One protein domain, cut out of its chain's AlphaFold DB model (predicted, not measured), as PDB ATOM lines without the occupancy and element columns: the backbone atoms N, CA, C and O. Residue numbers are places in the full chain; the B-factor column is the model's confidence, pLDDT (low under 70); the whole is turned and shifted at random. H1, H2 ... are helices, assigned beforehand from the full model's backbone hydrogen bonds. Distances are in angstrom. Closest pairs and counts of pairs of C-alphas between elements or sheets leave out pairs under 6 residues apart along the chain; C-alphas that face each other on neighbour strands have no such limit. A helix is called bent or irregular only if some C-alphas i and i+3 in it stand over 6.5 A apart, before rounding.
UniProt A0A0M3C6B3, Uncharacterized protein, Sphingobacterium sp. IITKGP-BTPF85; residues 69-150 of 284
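What this domain is: This is residues 69 to 150 of the 284 residues of an uncharacterized protein of Sphingobacterium sp. IITKGP-BTPF85 (UniProt A0A0M3C6B3). This is a small helical domain with the short helix H5 near its middle: H2 packs on H5 and begins beside the middle of H1, while the long helix H6 turns off at a corner from the end of H5, nearly at a right angle to it. H3 lies beside H6 and the short H4 near H5, both loosely placed, for neither clearly touches another helix. The printed part has 82 residues with six named helices, H1 to H6 in order along the chain, and no named strand; its class is all helix. It is compact and rounded, with a radius of gyration of the C-alphas of 12.0 A and spans of 35 by 31 by 22 A.

How they stand to each other: H1, residues 71 to 83, touches H2, residues 89 to 97; their closest C-alphas, those of Val 76 and Pro 89, are 6.1 A apart. The two run opposite ways at a steep tilt of 62 degrees. H2 touches H5, residues 124 to 129, with the C-alphas of Leu 92 and Phe 125 closest at 5.2 A, at a steep tilt of 61 degrees, the same way. H1 and H5 are close but not clearly touching, the C-alphas of Leu 83 and Ser 128 being closest at 7.0 A. H3, residues 101 to 109, is close to but not clearly touching H6, residues 132 to 150; the closest C-alphas, those of Lys 108 and His 142, are 6.7 A apart. These two run opposite ways at a tilt of 38 degrees, only just steep. H4, residues 118 to 121, is near H3 and close to but not clearly touching H5, with the C-alphas of Leu 120 and Ile 126 closest at 6.5 A. H5 and H6 touch only at the corner by their link, about perpendicular at 82 degrees; the closest C-alphas, those of Leu 129 and Leu 138, are 5.2 A apart, and H6 touches H5 with residues 134 to 138 alone. H1 and H6 are only just apart, at 8.1 A between their closest C-alphas. Each O i to N i+4 pair is within hydrogen-bond range in H1, H2, H3 and H5, and 10 of 15 are in H6; H4 is too short for such a pair.

Where its parts are: H1 begins at C-alpha 71, (-39.539, -21.535, 9.657), and measures 18.4 A from first to last C-alpha. H2 measures 11.6 A and H3 12.4 A. H4 has four residues and H5 six; H5 begins at C-alpha 124, (-19.767, -20.474, 16.228). H6 measures 29.7 A and ends at C-alpha 150, (-41.552, -2.740, 15.707). H6 is irregular: C-alphas 133 and 136 are 7.8 A apart.

The domain as a whole: The two C-alphas farthest apart, those of Val 69 and Asn 115, are 36.5 A apart. The printed part has no cut. The links are tight but for that from H3 to H4, which is short with 8 residues. Mean pLDDT of the printed part is 95.0, and no printed residue is under 70.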
ATOM      1  N   VAL A  69     -43.326 -27.577   8.983       93.44
ATOM      2  CA  VAL A  69     -41.894 -27.307   9.065       93.44
ATOM      3  C   VAL A  69     -41.685 -25.999   9.818       93.44
ATOM      4  O   VAL A  69     -42.316 -24.988   9.526       93.44
ATOM      5  N   LEU A  70     -40.756 -25.998  10.774       94.06
ATOM      6  CA  LEU A  70     -40.424 -24.805  11.546       94.06
ATOM      7  C   LEU A  70     -39.642 -23.800  10.682       94.06
ATOM      8  O   LEU A  70     -38.498 -24.078  10.312       94.06
ATOM      9  N   GLU A  71     -40.194 -22.604  10.443       95.19
ATOM     10  CA  GLU A  71     -39.539 -21.535   9.657       95.19
ATOM     11  C   GLU A  71     -38.113 -21.234  10.156       95.19
ATOM     12  O   GLU A  71     -37.177 -21.090   9.365       95.19
ATOM     13  N   ALA A  72     -37.917 -21.218  11.478       96.19
ATOM     14  CA  ALA A  72     -36.612 -20.982  12.085       96.19
ATOM     15  C   ALA A  72     -35.560 -22.023  11.666       96.19
ATOM     16  O   ALA A  72     -34.426 -21.658  11.359       96.19
ATOM     17  N   SER A  73     -35.934 -23.304  11.574       96.19
ATOM     18  CA  SER A  73     -35.024 -24.378  11.144       96.19
ATOM     19  C   SER A  73     -34.582 -24.210   9.683       96.19
ATOM     20  O   SER A  73     -33.412 -24.406   9.335       96.19
ATOM     21  N   VAL A  74     -35.508 -23.760   8.838       97.00
ATOM     22  CA  VAL A  74     -35.283 -23.499   7.418       97.00
ATOM     23  C   VAL A  74     -34.367 -22.282   7.241       97.00
ATOM     24  O   VAL A  74     -33.403 -22.340   6.474       97.00
ATOM     25  N   ASN A  75     -34.582 -21.213   8.016       97.69
ATOM     26  CA  ASN A  75     -33.700 -20.044   8.018       97.69
ATOM     27  C   ASN A  75     -32.282 -20.381   8.501       97.69
ATOM     28  O   ASN A  75     -31.307 -19.945   7.890       97.69
ATOM     29  N   VAL A  76     -32.162 -21.159   9.585       98.06
ATOM     30  CA  VAL A  76     -30.870 -21.609  10.130       98.06
ATOM     31  C   VAL A  76     -30.090 -22.373   9.069       98.06
ATOM     32  O   VAL A  76     -28.916 -22.088   8.845       98.06
ATOM     33  N   THR A  77     -30.753 -23.295   8.372       97.25
ATOM     34  CA  THR A  77     -30.139 -24.084   7.300       97.25
ATOM     35  C   THR A  77     -29.625 -23.192   6.169       97.25
ATOM     36  O   THR A  77     -28.488 -23.354   5.725       97.25
ATOM     37  N   ASP A  78     -30.419 -22.211   5.730       97.62
ATOM     38  CA  ASP A  78     -30.022 -21.259   4.683       97.62
ATOM     39  C   ASP A  78     -28.789 -20.431   5.092       97.62
ATOM     40  O   ASP A  78     -27.843 -20.271   4.316       97.62
ATOM     41  N   TRP A  79     -28.739 -19.967   6.344       98.12
ATOM     42  CA  TRP A  79     -27.584 -19.242   6.876       98.12
ATOM     43  C   TRP A  79     -26.334 -20.106   7.038       98.12
ATOM     44  O   TRP A  79     -25.237 -19.644   6.718       98.12
ATOM     45  N   VAL A  80     -26.465 -21.344   7.520       97.69
ATOM     46  CA  VAL A  80     -25.336 -22.283   7.639       97.69
ATOM     47  C   VAL A  80     -24.765 -22.600   6.256       97.69
ATOM     48  O   VAL A  80     -23.545 -22.617   6.083       97.69
ATOM     49  N   ASN A  81     -25.622 -22.768   5.245       96.69
ATOM     50  CA  ASN A  81     -25.188 -22.951   3.859       96.69
ATOM     51  C   ASN A  81     -24.406 -21.739   3.327       96.69
ATOM     52  O   ASN A  81     -23.421 -21.923   2.611       96.69
ATOM     53  N   HIS A  82     -24.803 -20.514   3.696       97.25
ATOM     54  CA  HIS A  82     -24.117 -19.278   3.295       97.25
ATOM     55  C   HIS A  82     -22.787 -19.054   4.027       97.25
ATOM     56  O   HIS A  82     -21.766 -18.766   3.404       97.25
ATOM     57  N   LEU A  83     -22.778 -19.191   5.355       96.94
ATOM     58  CA  LEU A  83     -21.610 -18.901   6.199       96.94
ATOM     59  C   LEU A  83     -20.593 -20.052   6.244       96.94
ATOM     60  O   LEU A  83     -19.420 -19.832   6.565       96.94
ATOM     61  N   GLY A  84     -21.027 -21.261   5.894       94.56
ATOM     62  CA  GLY A  84     -20.215 -22.466   5.810       94.56
ATOM     63  C   GLY A  84     -20.347 -23.401   7.016       94.56
ATOM     64  O   GLY A  84     -20.836 -23.045   8.086       94.56
ATOM     65  N   LYS A  85     -19.827 -24.622   6.838       88.88
ATOM     66  CA  LYS A  85     -20.001 -25.783   7.736       88.88
ATOM     67  C   LYS A  85     -19.467 -25.616   9.166       88.88
ATOM     68  O   LYS A  85     -19.760 -26.449  10.012       88.88
ATOM     69  N   ASN A  86     -18.665 -24.584   9.427       93.69
ATOM     70  CA  ASN A  86     -18.120 -24.326  10.763       93.69
ATOM     71  C   ASN A  86     -19.154 -23.695  11.705       93.69
ATOM     72  O   ASN A  86     -18.936 -23.683  12.913       93.69
ATOM     73  N   VAL A  87     -20.258 -23.167  11.166       97.94
ATOM     74  CA  VAL A  87     -21.373 -22.652  11.962       97.94
ATOM     75  C   VAL A  87     -22.267 -23.814  12.375       97.94
ATOM     76  O   VAL A  87     -22.821 -24.511  11.523       97.94
ATOM     77  N   LYS A  88     -22.422 -24.017  13.684       98.06
ATOM     78  CA  LYS A  88     -23.342 -25.013  14.232       98.06
ATOM     79  C   LYS A  88     -24.782 -24.486  14.151       98.06
ATOM     80  O   LYS A  88     -25.019 -23.349  14.562       98.06
ATOM     81  N   PRO A  89     -25.748 -25.292  13.671       97.69
ATOM     82  CA  PRO A  89     -27.156 -24.900  13.626       97.69
ATOM     83  C   PRO A  89     -27.710 -24.436  14.979       97.69
ATOM     84  O   PRO A  89     -28.354 -23.392  15.036       97.69
ATOM     85  N   ASP A  90     -27.395 -25.150  16.065       97.75
ATOM     86  CA  ASP A  90     -27.887 -24.828  17.414       97.75
ATOM     87  C   ASP A  90     -27.352 -23.482  17.924       97.75
ATOM     88  O   ASP A  90     -28.099 -22.687  18.492       97.75
ATOM     89  N   ASP A  91     -26.076 -23.187  17.652       97.88
ATOM     90  CA  ASP A  91     -25.450 -21.909  18.004       97.88
ATOM     91  C   ASP A  91     -26.138 -20.743  17.282       97.88
ATOM     92  O   ASP A  91     -26.397 -19.698  17.885       97.88
ATOM     93  N   LEU A  92     -26.448 -20.921  15.994       97.75
ATOM     94  CA  LEU A  92     -27.173 -19.926  15.212       97.75
ATOM     95  C   LEU A  92     -28.598 -19.758  15.735       97.75
ATOM     96  O   LEU A  92     -29.039 -18.626  15.939       97.75
ATOM     97  N   TYR A  93     -29.303 -20.864  15.977       97.94
ATOM     98  CA  TYR A  93     -30.672 -20.849  16.480       97.94
ATOM     99  C   TYR A  93     -30.766 -20.107  17.818       97.94
ATOM    100  O   TYR A  93     -31.610 -19.223  17.971       97.94
ATOM    101  N   ALA A  94     -29.860 -20.398  18.755       96.44
ATOM    102  CA  ALA A  94     -29.819 -19.752  20.063       96.44
ATOM    103  C   ALA A  94     -29.631 -18.228  19.954       96.44
ATOM    104  O   ALA A  94     -30.331 -17.448  20.603       96.44
ATOM    105  N   VAL A  95     -28.728 -17.778  19.080       95.94
ATOM    106  CA  VAL A  95     -28.488 -16.343  18.867       95.94
ATOM    107  C   VAL A  95     -29.664 -15.672  18.160       95.94
ATOM    108  O   VAL A  95     -30.083 -14.576  18.526       95.94
ATOM    109  N   MET A  96     -30.200 -16.308  17.121       94.62
ATOM    110  CA  MET A  96     -31.196 -15.684  16.258       94.62
ATOM    111  C   MET A  96     -32.598 -15.698  16.868       94.62
ATOM    112  O   MET A  96     -33.323 -14.725  16.691       94.62
ATOM    113  N   TYR A  97     -32.969 -16.743  17.606       94.19
ATOM    114  CA  TYR A  97     -34.351 -16.960  18.046       94.19
ATOM    115  C   TYR A  97     -34.538 -17.020  19.564       94.19
ATOM    116  O   TYR A  97     -35.668 -16.891  20.022       94.19
ATOM    117  N   GLN A  98     -33.472 -17.202  20.353       94.25
ATOM    118  CA  GLN A  98     -33.575 -17.350  21.816       94.25
ATOM    119  C   GLN A  98     -32.874 -16.236  22.605       94.25
ATOM    120  O   GLN A  98     -32.973 -16.191  23.829       94.25
ATOM    121  N   SER A  99     -32.161 -15.333  21.930       92.25
ATOM    122  CA  SER A  99     -31.478 -14.222  22.593       92.25
ATOM    123  C   SER A  99     -32.463 -13.155  23.058       92.25
ATOM    124  O   SER A  99     -33.329 -12.724  22.300       92.25
ATOM    125  N   ASN A 100     -32.292 -12.698  24.298       90.19
ATOM    126  CA  ASN A 100     -33.060 -11.591  24.861       90.19
ATOM    127  C   ASN A 100     -32.541 -10.220  24.364       90.19
ATOM    128  O   ASN A 100     -31.427 -10.138  23.824       90.19
ATOM    129  N   PRO A 101     -33.317  -9.133  24.537       89.12
ATOM    130  CA  PRO A 101     -32.923  -7.797  24.088       89.12
ATOM    131  C   PRO A 101     -31.566  -7.332  24.633       89.12
ATOM    132  O   PRO A 101     -30.794  -6.699  23.913       89.12
ATOM    133  N   GLU A 102     -31.226  -7.691  25.873       91.25
ATOM    134  CA  GLU A 102     -29.961  -7.318  26.512       91.25
ATOM    135  C   GLU A 102     -28.765  -7.963  25.802       91.25
ATOM    136  O   GLU A 102     -27.768  -7.298  25.516       91.25
ATOM    137  N   THR A 103     -28.883  -9.246  25.454       91.94
ATOM    138  CA  THR A 103     -27.867  -9.994  24.698       91.94
ATOM    139  C   THR A 103     -27.640  -9.362  23.328       91.94
ATOM    140  O   THR A 103     -26.498  -9.154  22.912       91.94
ATOM    141  N   ILE A 104     -28.722  -9.000  22.637       91.06
ATOM    142  CA  ILE A 104     -28.650  -8.322  21.339       91.06
ATOM    143  C   ILE A 104     -27.980  -6.950  21.469       91.06
ATOM    144  O   ILE A 104     -27.147  -6.593  20.635       91.06
ATOM    145  N   GLN A 105     -28.277  -6.200  22.529       91.88
ATOM    146  CA  GLN A 105     -27.665  -4.897  22.768       91.88
ATOM    147  C   GLN A 105     -26.157  -5.003  23.039       91.88
ATOM    148  O   GLN A 105     -25.379  -4.203  22.514       91.88
ATOM    149  N   VAL A 106     -25.719  -6.017  23.792       93.38
ATOM    150  CA  VAL A 106     -24.288  -6.316  23.984       93.38
ATOM    151  C   VAL A 106     -23.609  -6.631  22.649       93.38
ATOM    152  O   VAL A 106     -22.545  -6.075  22.367       93.38
ATOM    153  N   LEU A 107     -24.231  -7.455  21.797       92.19
ATOM    154  CA  LEU A 107     -23.702  -7.782  20.467       92.19
ATOM    155  C   LEU A 107     -23.560  -6.543  19.575       92.19
ATOM    156  O   LEU A 107     -22.542  -6.393  18.908       92.19
ATOM    157  N   LYS A 108     -24.551  -5.646  19.575       91.19
ATOM    158  CA  LYS A 108     -24.536  -4.413  18.769       91.19
ATOM    159  C   LYS A 108     -23.449  -3.426  19.192       91.19
ATOM    160  O   LYS A 108     -22.845  -2.779  18.342       91.19
ATOM    161  N   ASN A 109     -23.202  -3.304  20.493       91.12
ATOM    162  CA  ASN A 109     -22.254  -2.324  21.031       91.12
ATOM    163  C   ASN A 109     -20.806  -2.821  21.035       91.12
ATOM    164  O   ASN A 109     -19.893  -2.069  21.384       91.12
ATOM    165  N   THR A 110     -20.578  -4.076  20.652       91.06
ATOM    166  CA  THR A 110     -19.264  -4.702  20.705       91.06
ATOM    167  C   THR A 110     -18.685  -4.865  19.306       91.06
ATOM    168  O   THR A 110     -19.155  -5.670  18.512       91.06
ATOM    169  N   ALA A 111     -17.609  -4.134  19.012       89.62
ATOM    170  CA  ALA A 111     -16.922  -4.223  17.720       89.62
ATOM    171  C   ALA A 111     -15.868  -5.345  17.651       89.62
ATOM    172  O   ALA A 111     -15.442  -5.728  16.561       89.62
ATOM    173  N   ILE A 112     -15.416  -5.852  18.805       92.19
ATOM    174  CA  ILE A 112     -14.314  -6.816  18.924       92.19
ATOM    175  C   ILE A 112     -14.826  -8.071  19.625       92.19
ATOM    176  O   ILE A 112     -15.293  -7.991  20.757       92.19
ATOM    177  N   LEU A 113     -14.686  -9.225  18.971       92.81
ATOM    178  CA  LEU A 113     -15.158 -10.526  19.460       92.81
ATOM    179  C   LEU A 113     -14.662 -10.853  20.880       92.81
ATOM    180  O   LEU A 113     -15.429 -11.353  21.695       92.81
ATOM    181  N   ASP A 114     -13.405 -10.528  21.193       95.06
ATOM    182  CA  ASP A 114     -12.793 -10.810  22.499       95.06
ATOM    183  C   ASP A 114     -13.415 -10.035  23.665       95.06
ATOM    184  O   ASP A 114     -13.255 -10.438  24.815       95.06
ATOM    185  N   ASN A 115     -14.152  -8.960  23.376       95.12
ATOM    186  CA  ASN A 115     -14.849  -8.167  24.386       95.12
ATOM    187  C   ASN A 115     -16.258  -8.708  24.689       95.12
ATOM    188  O   ASN A 115     -16.942  -8.159  25.553       95.12
ATOM    189  N   LEU A 116     -16.715  -9.749  23.983       95.06
ATOM    190  CA  LEU A 116     -18.002 -10.384  24.254       95.06
ATOM    191  C   LEU A 116     -17.916 -11.351  25.448       95.06
ATOM    192  O   LEU A 116     -16.885 -12.001  25.642       95.06
ATOM    193  N   PRO A 117     -19.017 -11.524  26.207       94.25
ATOM    194  CA  PRO A 117     -19.142 -12.593  27.193       94.25
ATOM    195  C   PRO A 117     -18.854 -13.972  26.592       94.25
ATOM    196  O   PRO A 117     -19.171 -14.220  25.427       94.25
ATOM    197  N   ASP A 118     -18.338 -14.899  27.402       94.06
ATOM    198  CA  ASP A 118     -17.941 -16.244  26.957       94.06
ATOM    199  C   ASP A 118     -19.041 -17.002  26.209       94.06
ATOM    200  O   ASP A 118     -18.756 -17.682  25.224       94.06
ATOM    201  N   SER A 119     -20.298 -16.850  26.635       92.00
ATOM    202  CA  SER A 119     -21.457 -17.472  25.986       92.00
ATOM    203  C   SER A 119     -21.634 -17.036  24.527       92.00
ATOM    204  O   SER A 119     -22.026 -17.843  23.689       92.00
ATOM    205  N   LEU A 120     -21.311 -15.782  24.206       94.81
ATOM    206  CA  LEU A 120     -21.385 -15.230  22.855       94.81
ATOM    207  C   LEU A 120     -20.071 -15.403  22.097       94.81
ATOM    208  O   LEU A 120     -20.073 -15.755  20.923       94.81
ATOM    209  N   ARG A 121     -18.938 -15.200  22.771       96.50
ATOM    210  CA  ARG A 121     -17.601 -15.318  22.181       96.50
ATOM    211  C   ARG A 121     -17.306 -16.734  21.682       96.50
ATOM    212  O   ARG A 121     -16.646 -16.898  20.658       96.50
ATOM    213  N   ASN A 122     -17.812 -17.753  22.379       96.62
ATOM    214  CA  ASN A 122     -17.619 -19.158  22.014       96.62
ATOM    215  C   ASN A 122     -18.681 -19.696  21.038       96.62
ATOM    216  O   ASN A 122     -18.572 -20.837  20.591       96.62
ATOM    217  N   ASN A 123     -19.692 -18.895  20.692       97.81
ATOM    218  CA  ASN A 123     -20.747 -19.284  19.765       97.81
ATOM    219  C   ASN A 123     -20.239 -19.238  18.312       97.81
ATOM    220  O   ASN A 123     -19.774 -18.201  17.835       97.81
ATOM    221  N   THR A 124     -20.348 -20.348  17.579       98.19
ATOM    222  CA  THR A 124     -19.767 -20.474  16.228       98.19
ATOM    223  C   THR A 124     -20.412 -19.557  15.184       98.19
ATOM    224  O   THR A 124     -19.740 -19.137  14.238       98.19
ATOM    225  N   PHE A 125     -21.688 -19.195  15.351       98.12
ATOM    226  CA  PHE A 125     -22.350 -18.214  14.491       98.12
ATOM    227  C   PHE A 125     -21.797 -16.807  14.736       98.12
ATOM    228  O   PHE A 125     -21.400 -16.140  13.779       98.12
ATOM    229  N   ILE A 126     -21.665 -16.390  16.000       97.44
ATOM    230  CA  ILE A 126     -21.057 -15.099  16.361       97.44
ATOM    231  C   ILE A 126     -19.610 -15.019  15.873       97.44
ATOM    232  O   ILE A 126     -19.244 -14.058  15.197       97.44
ATOM    233  N   GLN A 127     -18.800 -16.049  16.128       97.25
ATOM    234  CA  GLN A 127     -17.423 -16.113  15.629       97.25
ATOM    235  C   GLN A 127     -17.359 -15.931  14.110       97.25
ATOM    236  O   GLN A 127     -16.513 -15.189  13.613       97.25
ATOM    237  N   SER A 128     -18.277 -16.565  13.372       97.69
ATOM    238  CA  SER A 128     -18.367 -16.425  11.919       97.69
ATOM    239  C   SER A 128     -18.738 -15.002  11.495       97.69
ATOM    240  O   SER A 128     -18.092 -14.455  10.601       97.69
ATOM    241  N   LEU A 129     -19.728 -14.369  12.133       96.94
ATOM    242  CA  LEU A 129     -20.140 -12.999  11.806       96.94
ATOM    243  C   LEU A 129     -19.031 -11.964  12.061       96.94
ATOM    244  O   LEU A 129     -18.898 -11.011  11.294       96.94
ATOM    245  N   PHE A 130     -18.203 -12.167  13.089       96.25
ATOM    246  CA  PHE A 130     -17.095 -11.266  13.427       96.25
ATOM    247  C   PHE A 130     -15.861 -11.424  12.518       96.25
ATOM    248  O   PHE A 130     -14.913 -10.638  12.619       96.25
ATOM    249  N   LEU A 131     -15.852 -12.380  11.581       95.69
ATOM    250  CA  LEU A 131     -14.781 -12.483  10.589       95.69
ATOM    251  C   LEU A 131     -14.782 -11.258   9.652       95.69
ATOM    252  O   LEU A 131     -15.839 -10.869   9.152       95.69
ATOM    253  N   PRO A 132     -13.610 -10.704   9.272       94.94
ATOM    254  CA  PRO A 132     -13.540  -9.529   8.395       94.94
ATOM    255  C   PRO A 132     -14.286  -9.665   7.059       94.94
ATOM    256  O   PRO A 132     -14.797  -8.675   6.536       94.94
ATOM    257  N   LYS A 133     -14.369 -10.886   6.514       95.00
ATOM    258  CA  LYS A 133     -15.100 -11.189   5.274       95.00
ATOM    259  C   LYS A 133     -16.628 -11.121   5.423       95.00
ATOM    260  O   LYS A 133     -17.298 -10.863   4.432       95.00
ATOM    261  N   ASN A 134     -17.148 -11.294   6.643       96.56
ATOM    262  CA  ASN A 134     -18.576 -11.408   6.956       96.56
ATOM    263  C   ASN A 134     -19.157 -10.118   7.571       96.56
ATOM    264  O   ASN A 134     -20.262 -10.109   8.110       96.56
ATOM    265  N   LYS A 135     -18.436  -8.987   7.477       95.19
ATOM    266  CA  LYS A 135     -18.899  -7.690   8.008       95.19
ATOM    267  C   LYS A 135     -20.269  -7.267   7.465       95.19
ATOM    268  O   LYS A 135     -21.016  -6.581   8.154       95.19
ATOM    269  N   LYS A 136     -20.589  -7.643   6.223       97.38
ATOM    270  CA  LYS A 136     -21.870  -7.307   5.584       97.38
ATOM    271  C   LYS A 136     -23.018  -8.134   6.169       97.38
ATOM    272  O   LYS A 136     -24.107  -7.612   6.367       97.38
ATOM    273  N   GLU A 137     -22.757  -9.396   6.479       97.81
ATOM    274  CA  GLU A 137     -23.673 -10.317   7.139       97.81
ATOM    275  C   GLU A 137     -23.943  -9.896   8.585       97.81
ATOM    276  O   GLU A 137     -25.099  -9.891   8.999       97.81
ATOM    277  N   LEU A 138     -22.912  -9.462   9.322       96.69
ATOM    278  CA  LEU A 138     -23.076  -8.892  10.664       96.69
ATOM    279  C   LEU A 138     -23.952  -7.629  10.635       96.69
ATOM    280  O   LEU A 138     -24.874  -7.499  11.438       96.69
ATOM    281  N   ALA A 139     -23.722  -6.730   9.671       96.62
ATOM    282  CA  ALA A 139     -24.556  -5.540   9.494       96.62
ATOM    283  C   ALA A 139     -26.018  -5.892   9.164       96.62
ATOM    284  O   ALA A 139     -26.934  -5.284   9.713       96.62
ATOM    285  N   TYR A 140     -26.252  -6.897   8.313       98.12
ATOM    286  CA  TYR A 140     -27.602  -7.390   8.036       98.12
ATOM    287  C   TYR A 140     -28.258  -8.003   9.280       98.12
ATOM    288  O   TYR A 140     -29.421  -7.721   9.550       98.12
ATOM    289  N   PHE A 141     -27.519  -8.795  10.063       97.00
ATOM    290  CA  PHE A 141     -28.022  -9.362  11.315       97.00
ATOM    291  C   PHE A 141     -28.464  -8.264  12.293       97.00
ATOM    292  O   PHE A 141     -29.585  -8.314  12.803       97.00
ATOM    293  N   HIS A 142     -27.643  -7.230  12.499       95.25
ATOM    294  CA  HIS A 142     -28.025  -6.089  13.335       95.25
ATOM    295  C   HIS A 142     -29.279  -5.386  12.818       95.25
ATOM    296  O   HIS A 142     -30.208  -5.189  13.596       95.25
ATOM    297  N   PHE A 143     -29.347  -5.112  11.512       96.44
ATOM    298  CA  PHE A 143     -30.535  -4.530  10.884       96.44
ATOM    299  C   PHE A 143     -31.796  -5.371  11.152       96.44
ATOM    300  O   PHE A 143     -32.847  -4.836  11.499       96.44
ATOM    301  N   THR A 144     -31.712  -6.703  11.042       95.19
ATOM    302  CA  THR A 144     -32.861  -7.572  11.346       95.19
ATOM    303  C   THR A 144     -33.268  -7.531  12.815       95.19
ATOM    304  O   THR A 144     -34.455  -7.571  13.107       95.19
ATOM    305  N   LYS A 145     -32.312  -7.390  13.738       94.38
ATOM    306  CA  LYS A 145     -32.604  -7.275  15.170       94.38
ATOM    307  C   LYS A 145     -33.196  -5.928  15.565       94.38
ATOM    308  O   LYS A 145     -33.987  -5.864  16.496       94.38
ATOM    309  N   GLU A 146     -32.858  -4.864  14.849       92.38
ATOM    310  CA  GLU A 146     -33.408  -3.526  15.092       92.38
ATOM    311  C   GLU A 146     -34.886  -3.405  14.722       92.38
ATOM    312  O   GLU A 146     -35.627  -2.716  15.415       92.38
ATOM    313  N   GLN A 147     -35.334  -4.110  13.684       92.56
ATOM    314  CA  GLN A 147     -36.738  -4.078  13.260       92.56
ATOM    315  C   GLN A 147     -37.664  -5.014  14.061       92.56
ATOM    316  O   GLN A 147     -38.886  -4.909  13.947       92.56
ATOM    317  N   GLU A 148     -37.129  -5.980  14.816       90.88
ATOM    318  CA  GLU A 148     -37.942  -6.977  15.534       90.88
ATOM    319  C   GLU A 148     -38.949  -6.327  16.502       90.88
ATOM    320  O   GLU A 148     -40.130  -6.666  16.404       90.88
ATOM    321  N   PRO A 149     -38.568  -5.352  17.355       89.19
ATOM    322  CA  PRO A 149     -39.497  -4.727  18.299       89.19
ATOM    323  C   PRO A 149     -40.682  -4.013  17.640       89.19
ATOM    324  O   PRO A 149     -41.756  -3.947  18.229       89.19
ATOM    325  N   VAL A 150     -40.507  -3.496  16.419       88.19
ATOM    326  CA  VAL A 150     -41.552  -2.740  15.707       88.19
ATOM    327  C   VAL A 150     -42.390  -3.615  14.771       88.19
ATOM    328  O   VAL A 150     -43.475  -3.212  14.355       88.19
TER     329      VAL A 150